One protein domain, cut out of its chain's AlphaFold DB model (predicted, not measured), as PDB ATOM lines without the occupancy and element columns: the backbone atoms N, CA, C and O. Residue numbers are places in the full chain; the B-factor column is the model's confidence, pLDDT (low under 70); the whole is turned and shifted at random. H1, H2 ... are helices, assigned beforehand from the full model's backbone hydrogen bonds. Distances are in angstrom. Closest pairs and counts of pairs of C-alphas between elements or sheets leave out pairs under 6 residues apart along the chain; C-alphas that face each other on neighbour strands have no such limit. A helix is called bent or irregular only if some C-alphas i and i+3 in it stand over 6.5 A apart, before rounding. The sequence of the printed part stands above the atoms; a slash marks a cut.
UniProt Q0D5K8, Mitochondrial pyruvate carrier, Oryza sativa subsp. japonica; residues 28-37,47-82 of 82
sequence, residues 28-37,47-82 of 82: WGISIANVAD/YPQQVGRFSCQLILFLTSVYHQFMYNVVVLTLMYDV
ATOM      1  N   TRP A  28      26.014 -12.254 -77.099       86.44
ATOM      2  CA  TRP A  28      27.137 -11.444 -77.594       86.44
ATOM      3  C   TRP A  28      28.153 -12.257 -78.401       86.44
ATOM      4  O   TRP A  28      28.705 -11.744 -79.374       86.44
ATOM      5  N   GLY A  29      28.380 -13.524 -78.046       87.21
ATOM      6  CA  GLY A  29      29.315 -14.403 -78.749       87.21
ATOM      7  C   GLY A  29      28.971 -14.551 -80.228       87.21
ATOM      8  O   GLY A  29      29.863 -14.534 -81.076       87.21
ATOM      9  N   ILE A  30      27.679 -14.595 -80.560       84.07
ATOM     10  CA  ILE A  30      27.271 -14.701 -81.956       84.07
ATOM     11  C   ILE A  30      27.490 -13.380 -82.727       84.07
ATOM     12  O   ILE A  30      27.873 -13.403 -83.898       84.07
ATOM     13  N   SER A  31      27.319 -12.223 -82.084       84.54
ATOM     14  CA  SER A  31      27.658 -10.926 -82.694       84.54
ATOM     15  C   SER A  31      29.160 -10.789 -82.956       84.54
ATOM     16  O   SER A  31      29.550 -10.289 -84.006       84.54
ATOM     17  N   ILE A  32      30.011 -11.275 -82.047       85.95
ATOM     18  CA  ILE A  32      31.472 -11.273 -82.234       85.95
ATOM     19  C   ILE A  32      31.875 -12.199 -83.388       85.95
ATOM     20  O   ILE A  32      32.717 -11.822 -84.199       85.95
ATOM     21  N   ALA A  33      31.245 -13.372 -83.509       84.12
ATOM     22  CA  ALA A  33      31.481 -14.276 -84.633       84.12
ATOM     23  C   ALA A  33      31.151 -13.614 -85.983       84.12
ATOM     24  O   ALA A  33      31.937 -13.723 -86.916       84.12
ATOM     25  N   ASN A  34      30.057 -12.846 -86.058       80.32
ATOM     26  CA  ASN A  34      29.731 -12.055 -87.252       80.32
ATOM     27  C   ASN A  34      30.815 -11.019 -87.588       80.32
ATOM     28  O   ASN A  34      31.154 -10.850 -88.753       80.32
ATOM     29  N   VAL A  35      31.371 -10.332 -86.584       81.66
ATOM     30  CA  VAL A  35      32.450  -9.355 -86.808       81.66
ATOM     31  C   VAL A  35      33.726 -10.047 -87.297       81.66
ATOM     32  O   VAL A  35      34.393  -9.545 -88.198       81.66
ATOM     33  N   ALA A  36      34.052 -11.219 -86.751       82.06
ATOM     34  CA  ALA A  36      35.184 -12.021 -87.211       82.06
ATOM     35  C   ALA A  36      34.969 -12.599 -88.626       82.06
ATOM     36  O   ALA A  36      35.937 -12.833 -89.355       82.06
ATOM     37  N   ASP A  37      33.717 -12.811 -89.038       79.69
ATOM     38  CA  ASP A  37      33.365 -13.294 -90.375       79.69
ATOM     39  C   ASP A  37      33.551 -12.241 -91.478       79.69
ATOM     40  O   ASP A  37      33.614 -12.625 -92.643       79.69
ATOM     41  N   TYR A  47      23.884 -16.235 -95.379       76.64
ATOM     42  CA  TYR A  47      22.840 -15.207 -95.391       76.64
ATOM     43  C   TYR A  47      21.636 -15.502 -94.477       76.64
ATOM     44  O   TYR A  47      21.260 -14.592 -93.734       76.64
ATOM     45  N   PRO A  48      21.044 -16.719 -94.437       78.58
ATOM     46  CA  PRO A  48      19.900 -16.970 -93.556       78.58
ATOM     47  C   PRO A  48      20.239 -16.787 -92.069       78.58
ATOM     48  O   PRO A  48      19.428 -16.267 -91.304       78.58
ATOM     49  N   GLN A  49      21.461 -17.128 -91.659       79.49
ATOM     50  CA  GLN A  49      21.930 -17.013 -90.280       79.49
ATOM     51  C   GLN A  49      22.146 -15.545 -89.903       79.49
ATOM     52  O   GLN A  49      21.807 -15.140 -88.788       79.49
ATOM     53  N   GLN A  50      22.683 -14.739 -90.823       78.49
ATOM     54  CA  GLN A  50      22.862 -13.304 -90.609       78.49
ATOM     55  C   GLN A  50      21.527 -12.560 -90.565       78.49
ATOM     56  O   GLN A  50      21.291 -11.790 -89.634       78.49
ATOM     57  N   VAL A  51      20.640 -12.825 -91.529       82.43
ATOM     58  CA  VAL A  51      19.305 -12.215 -91.593       82.43
ATOM     59  C   VAL A  51      18.484 -12.615 -90.370       82.43
ATOM     60  O   VAL A  51      17.894 -11.751 -89.731       82.43
ATOM     61  N   GLY A  52      18.506 -13.890 -89.971       84.81
ATOM     62  CA  GLY A  52      17.816 -14.361 -88.768       84.81
ATOM     63  C   GLY A  52      18.292 -13.649 -87.499       84.81
ATOM     64  O   GLY A  52      17.474 -13.199 -86.697       84.81
ATOM     65  N   ARG A  53      19.611 -13.465 -87.335       83.00
ATOM     66  CA  ARG A  53      20.161 -12.694 -86.208       83.00
ATOM     67  C   ARG A  53      19.770 -11.227 -86.237       83.00
ATOM     68  O   ARG A  53      19.405 -10.685 -85.195       83.00
ATOM     69  N   PHE A  54      19.860 -10.595 -87.402       83.62
ATOM     70  CA  PHE A  54      19.520  -9.187 -87.561       83.62
ATOM     71  C   PHE A  54      18.043  -8.938 -87.237       83.62
ATOM     72  O   PHE A  54      17.731  -8.060 -86.436       83.62
ATOM     73  N   SER A  55      17.147  -9.774 -87.766       85.70
ATOM     74  CA  SER A  55      15.708  -9.697 -87.509       85.70
ATOM     75  C   SER A  55      15.373  -9.884 -86.029       85.70
ATOM     76  O   SER A  55      14.641  -9.074 -85.464       85.70
ATOM     77  N   CYS A  56      15.947 -10.890 -85.362       85.86
ATOM     78  CA  CYS A  56      15.737 -11.086 -83.925       85.86
ATOM     79  C   CYS A  56      16.236  -9.892 -83.095       85.86
ATOM     80  O   CYS A  56      15.557  -9.464 -82.162       85.86
ATOM     81  N   GLN A  57      17.399  -9.324 -83.436       85.38
ATOM     82  CA  GLN A  57      17.947  -8.166 -82.728       85.38
ATOM     83  C   GLN A  57      17.101  -6.906 -82.942       85.38
ATOM     84  O   GLN A  57      16.903  -6.140 -81.997       85.38
ATOM     85  N   LEU A  58      16.575  -6.711 -84.152       87.12
ATOM     86  CA  LEU A  58      15.677  -5.608 -84.467       87.12
ATOM     87  C   LEU A  58      14.364  -5.726 -83.690       87.12
ATOM     88  O   LEU A  58      13.934  -4.746 -83.093       87.12
ATOM     89  N   ILE A  59      13.764  -6.917 -83.624       89.73
ATOM     90  CA  ILE A  59      12.522  -7.142 -82.869       89.73
ATOM     91  C   ILE A  59      12.721  -6.800 -81.388       89.73
ATOM     92  O   ILE A  59      11.949  -6.022 -80.831       89.73
ATOM     93  N   LEU A  60      13.790  -7.303 -80.762       85.09
ATOM     94  CA  LEU A  60      14.091  -6.993 -79.360       85.09
ATOM     95  C   LEU A  60      14.383  -5.506 -79.137       85.09
ATOM     96  O   LEU A  60      14.002  -4.951 -78.105       85.09
ATOM     97  N   PHE A  61      15.050  -4.858 -80.091       87.32
ATOM     98  CA  PHE A  61      15.306  -3.424 -80.029       87.32
ATOM     99  C   PHE A  61      14.002  -2.626 -80.094       87.32
ATOM    100  O   PHE A  61      13.773  -1.776 -79.237       87.32
ATOM    101  N   LEU A  62      13.111  -2.950 -81.033       89.19
ATOM    102  CA  LEU A  62      11.804  -2.309 -81.147       89.19
ATOM    103  C   LEU A  62      10.987  -2.499 -79.867       89.19
ATOM    104  O   LEU A  62      10.504  -1.517 -79.313       89.19
ATOM    105  N   THR A  63      10.904  -3.719 -79.326       85.20
ATOM    106  CA  THR A  63      10.227  -3.973 -78.043       85.20
ATOM    107  C   THR A  63      10.826  -3.146 -76.902       85.20
ATOM    108  O   THR A  63      10.079  -2.589 -76.099       85.20
ATOM    109  N   SER A  64      12.154  -2.997 -76.842       85.07
ATOM    110  CA  SER A  64      12.811  -2.146 -75.843       85.07
ATOM    111  C   SER A  64      12.470  -0.664 -76.021       85.07
ATOM    112  O   SER A  64      12.288   0.033 -75.024       85.07
ATOM    113  N   VAL A  65      12.359  -0.175 -77.259       86.94
ATOM    114  CA  VAL A  65      11.940   1.205 -77.556       86.94
ATOM    115  C   VAL A  65      10.488   1.432 -77.139       86.94
ATOM    116  O   VAL A  65      10.208   2.423 -76.470       86.94
ATOM    117  N   TYR A  66       9.577   0.501 -77.438       82.83
ATOM    118  CA  TYR A  66       8.187   0.577 -76.971       82.83
ATOM    119  C   TYR A  66       8.096   0.593 -75.442       82.83
ATOM    120  O   TYR A  66       7.339   1.378 -74.877       82.83
ATOM    121  N   HIS A  67       8.890  -0.234 -74.762       82.01
ATOM    122  CA  HIS A  67       8.906  -0.289 -73.304       82.01
ATOM    123  C   HIS A  67       9.447   1.008 -72.684       82.01
ATOM    124  O   HIS A  67       8.848   1.537 -71.751       82.01
ATOM    125  N   GLN A  68      10.518   1.580 -73.245       81.15
ATOM    126  CA  GLN A  68      11.021   2.896 -72.837       81.15
ATOM    127  C   GLN A  68      10.008   4.008 -73.111       81.15
ATOM    128  O   GLN A  68       9.804   4.859 -72.251       81.15
ATOM    129  N   PHE A  69       9.336   4.002 -74.262       85.92
ATOM    130  CA  PHE A  69       8.294   4.978 -74.567       85.92
ATOM    131  C   PHE A  69       7.142   4.900 -73.557       85.92
ATOM    132  O   PHE A  69       6.755   5.923 -73.002       85.92
ATOM    133  N   MET A  70       6.660   3.694 -73.238       84.97
ATOM    134  CA  MET A  70       5.634   3.489 -72.209       84.97
ATOM    135  C   MET A  70       6.089   3.976 -70.830       84.97
ATOM    136  O   MET A  70       5.328   4.667 -70.163       84.97
ATOM    137  N   TYR A  71       7.330   3.694 -70.417       83.28
ATOM    138  CA  TYR A  71       7.860   4.232 -69.161       83.28
ATOM    139  C   TYR A  71       7.930   5.757 -69.151       83.28
ATOM    140  O   TYR A  71       7.555   6.364 -68.154       83.28
ATOM    141  N   ASN A  72       8.367   6.380 -70.247       86.07
ATOM    142  CA  ASN A  72       8.397   7.837 -70.346       86.07
ATOM    143  C   ASN A  72       6.982   8.430 -70.284       86.07
ATOM    144  O   ASN A  72       6.776   9.394 -69.558       86.07
ATOM    145  N   VAL A  73       5.995   7.835 -70.963       83.20
ATOM    146  CA  VAL A  73       4.593   8.282 -70.891       83.20
ATOM    147  C   VAL A  73       4.038   8.143 -69.470       83.20
ATOM    148  O   VAL A  73       3.457   9.095 -68.964       83.20
ATOM    149  N   VAL A  74       4.265   7.009 -68.797       85.00
ATOM    150  CA  VAL A  74       3.813   6.799 -67.409       85.00
ATOM    151  C   VAL A  74       4.468   7.802 -66.458       85.00
ATOM    152  O   VAL A  74       3.774   8.400 -65.643       85.00
ATOM    153  N   VAL A  75       5.780   8.032 -66.572       82.83
ATOM    154  CA  VAL A  75       6.483   9.027 -65.746       82.83
ATOM    155  C   VAL A  75       5.953  10.434 -66.012       82.83
ATOM    156  O   VAL A  75       5.756  11.180 -65.062       82.83
ATOM    157  N   LEU A  76       5.670  10.796 -67.266       81.55
ATOM    158  CA  LEU A  76       5.083  12.096 -67.588       81.55
ATOM    159  C   LEU A  76       3.681  12.244 -66.994       81.55
ATOM    160  O   LEU A  76       3.424  13.255 -66.353       81.55
ATOM    161  N   THR A  77       2.796  11.251 -67.125       79.89
ATOM    162  CA  THR A  77       1.468  11.295 -66.489       79.89
ATOM    163  C   THR A  77       1.581  11.490 -64.977       79.89
ATOM    164  O   THR A  77       0.925  12.367 -64.436       79.89
ATOM    165  N   LEU A  78       2.488  10.769 -64.309       83.72
ATOM    166  CA  LEU A  78       2.728  10.936 -62.870       83.72
ATOM    167  C   LEU A  78       3.344  12.298 -62.493       83.72
ATOM    168  O   LEU A  78       3.229  12.705 -61.344       83.72
ATOM    169  N   MET A  79       4.002  12.992 -63.427       79.50
ATOM    170  CA  MET A  79       4.551  14.341 -63.219       79.50
ATOM    171  C   MET A  79       3.524  15.451 -63.484       79.50
ATOM    172  O   MET A  79       3.658  16.523 -62.911       79.50
ATOM    173  N   TYR A  80       2.529  15.215 -64.349       76.94
ATOM    174  CA  TYR A  80       1.434  16.158 -64.625       76.94
ATOM    175  C   TYR A  80       0.238  16.010 -63.664       76.94
ATOM    176  O   TYR A  80      -0.574  16.926 -63.588       76.94
ATOM    177  N   ASP A  81       0.122  14.895 -62.934       73.65
ATOM    178  CA  ASP A  81      -0.893  14.675 -61.881       73.65
ATOM    179  C   ASP A  81      -0.557  15.369 -60.530       73.65
ATOM    180  O   ASP A  81      -1.158  15.058 -59.499       73.65
ATOM    181  N   VAL A  82       0.388  16.323 -60.520       68.14
ATOM    182  CA  VAL A  82       0.711  17.216 -59.382       68.14
ATOM    183  C   VAL A  82       0.508  18.666 -59.797       68.14
ATOM    184  O   VAL A  82      -0.179  19.392 -59.042       68.14
TER     185      VAL A  82
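AT A GLANCE: This is residues 28 to 37 and 47 to 82 of the 82 residues of the protein "Mitochondrial pyruvate carrier" of Oryza sativa subsp. japonica (UniProt Q0D5K8). One long, straight helix, H2, makes the length of the model, and a short helix, H1, sits slantwise near its first end, close to it at a single place. From residue 55 on, the long helix sticks out free, with no other part beside it. The printed part has 46 residues with two named helices, H1 then H2 along the chain, and no named strand; the class is all helix. The whole is extended, with a radius of gyration of the C-alphas of 17.1 A, and its spans of 54 by 17 by 9 A only just make a rod.

IN THESE COORDINATES: H2 is the longest helix, residues 47 to 80, and measures 48.9 A from first to last C-alpha. It begins at C-alpha 47, (22.840, -15.207, -95.391), and ends at C-alpha 80, (1.434, 16.158, -64.625). H1 is residues 28 to 37, 14.3 A from first to last C-alpha, and begins at C-alpha 28, (27.137, -11.444, -77.594). Neither helix is bent.

HOW THE PARTS SIT: H1 and H2 are close but not clearly touching, with 1 pair of C-alphas within 8 A. Their closest C-alphas are those of Asn 34 and Gln 50, 7.7 A apart. The two helices run opposite ways at a steep tilt of 45 degrees. Their centres are 22.2 A apart. Residues 55 to 82, of which 55 to 80 belong to H2, stand free. In both H1 and H2 every O i to N i+4 pair is within hydrogen-bond range.

THE WHOLE: The two C-alphas farthest apart are those of Asp 37 and Val 82, at 54.4 A. Residues 38 to 46 are not printed, and C-alphas 37 and 47 are 11.8 A apart across this cut, which the link from H1 to H2 crosses. Val 82 is the chain's last residue. The mean pLDDT of the printed part is 83.0, and residue 82 is the one printed residue under 70.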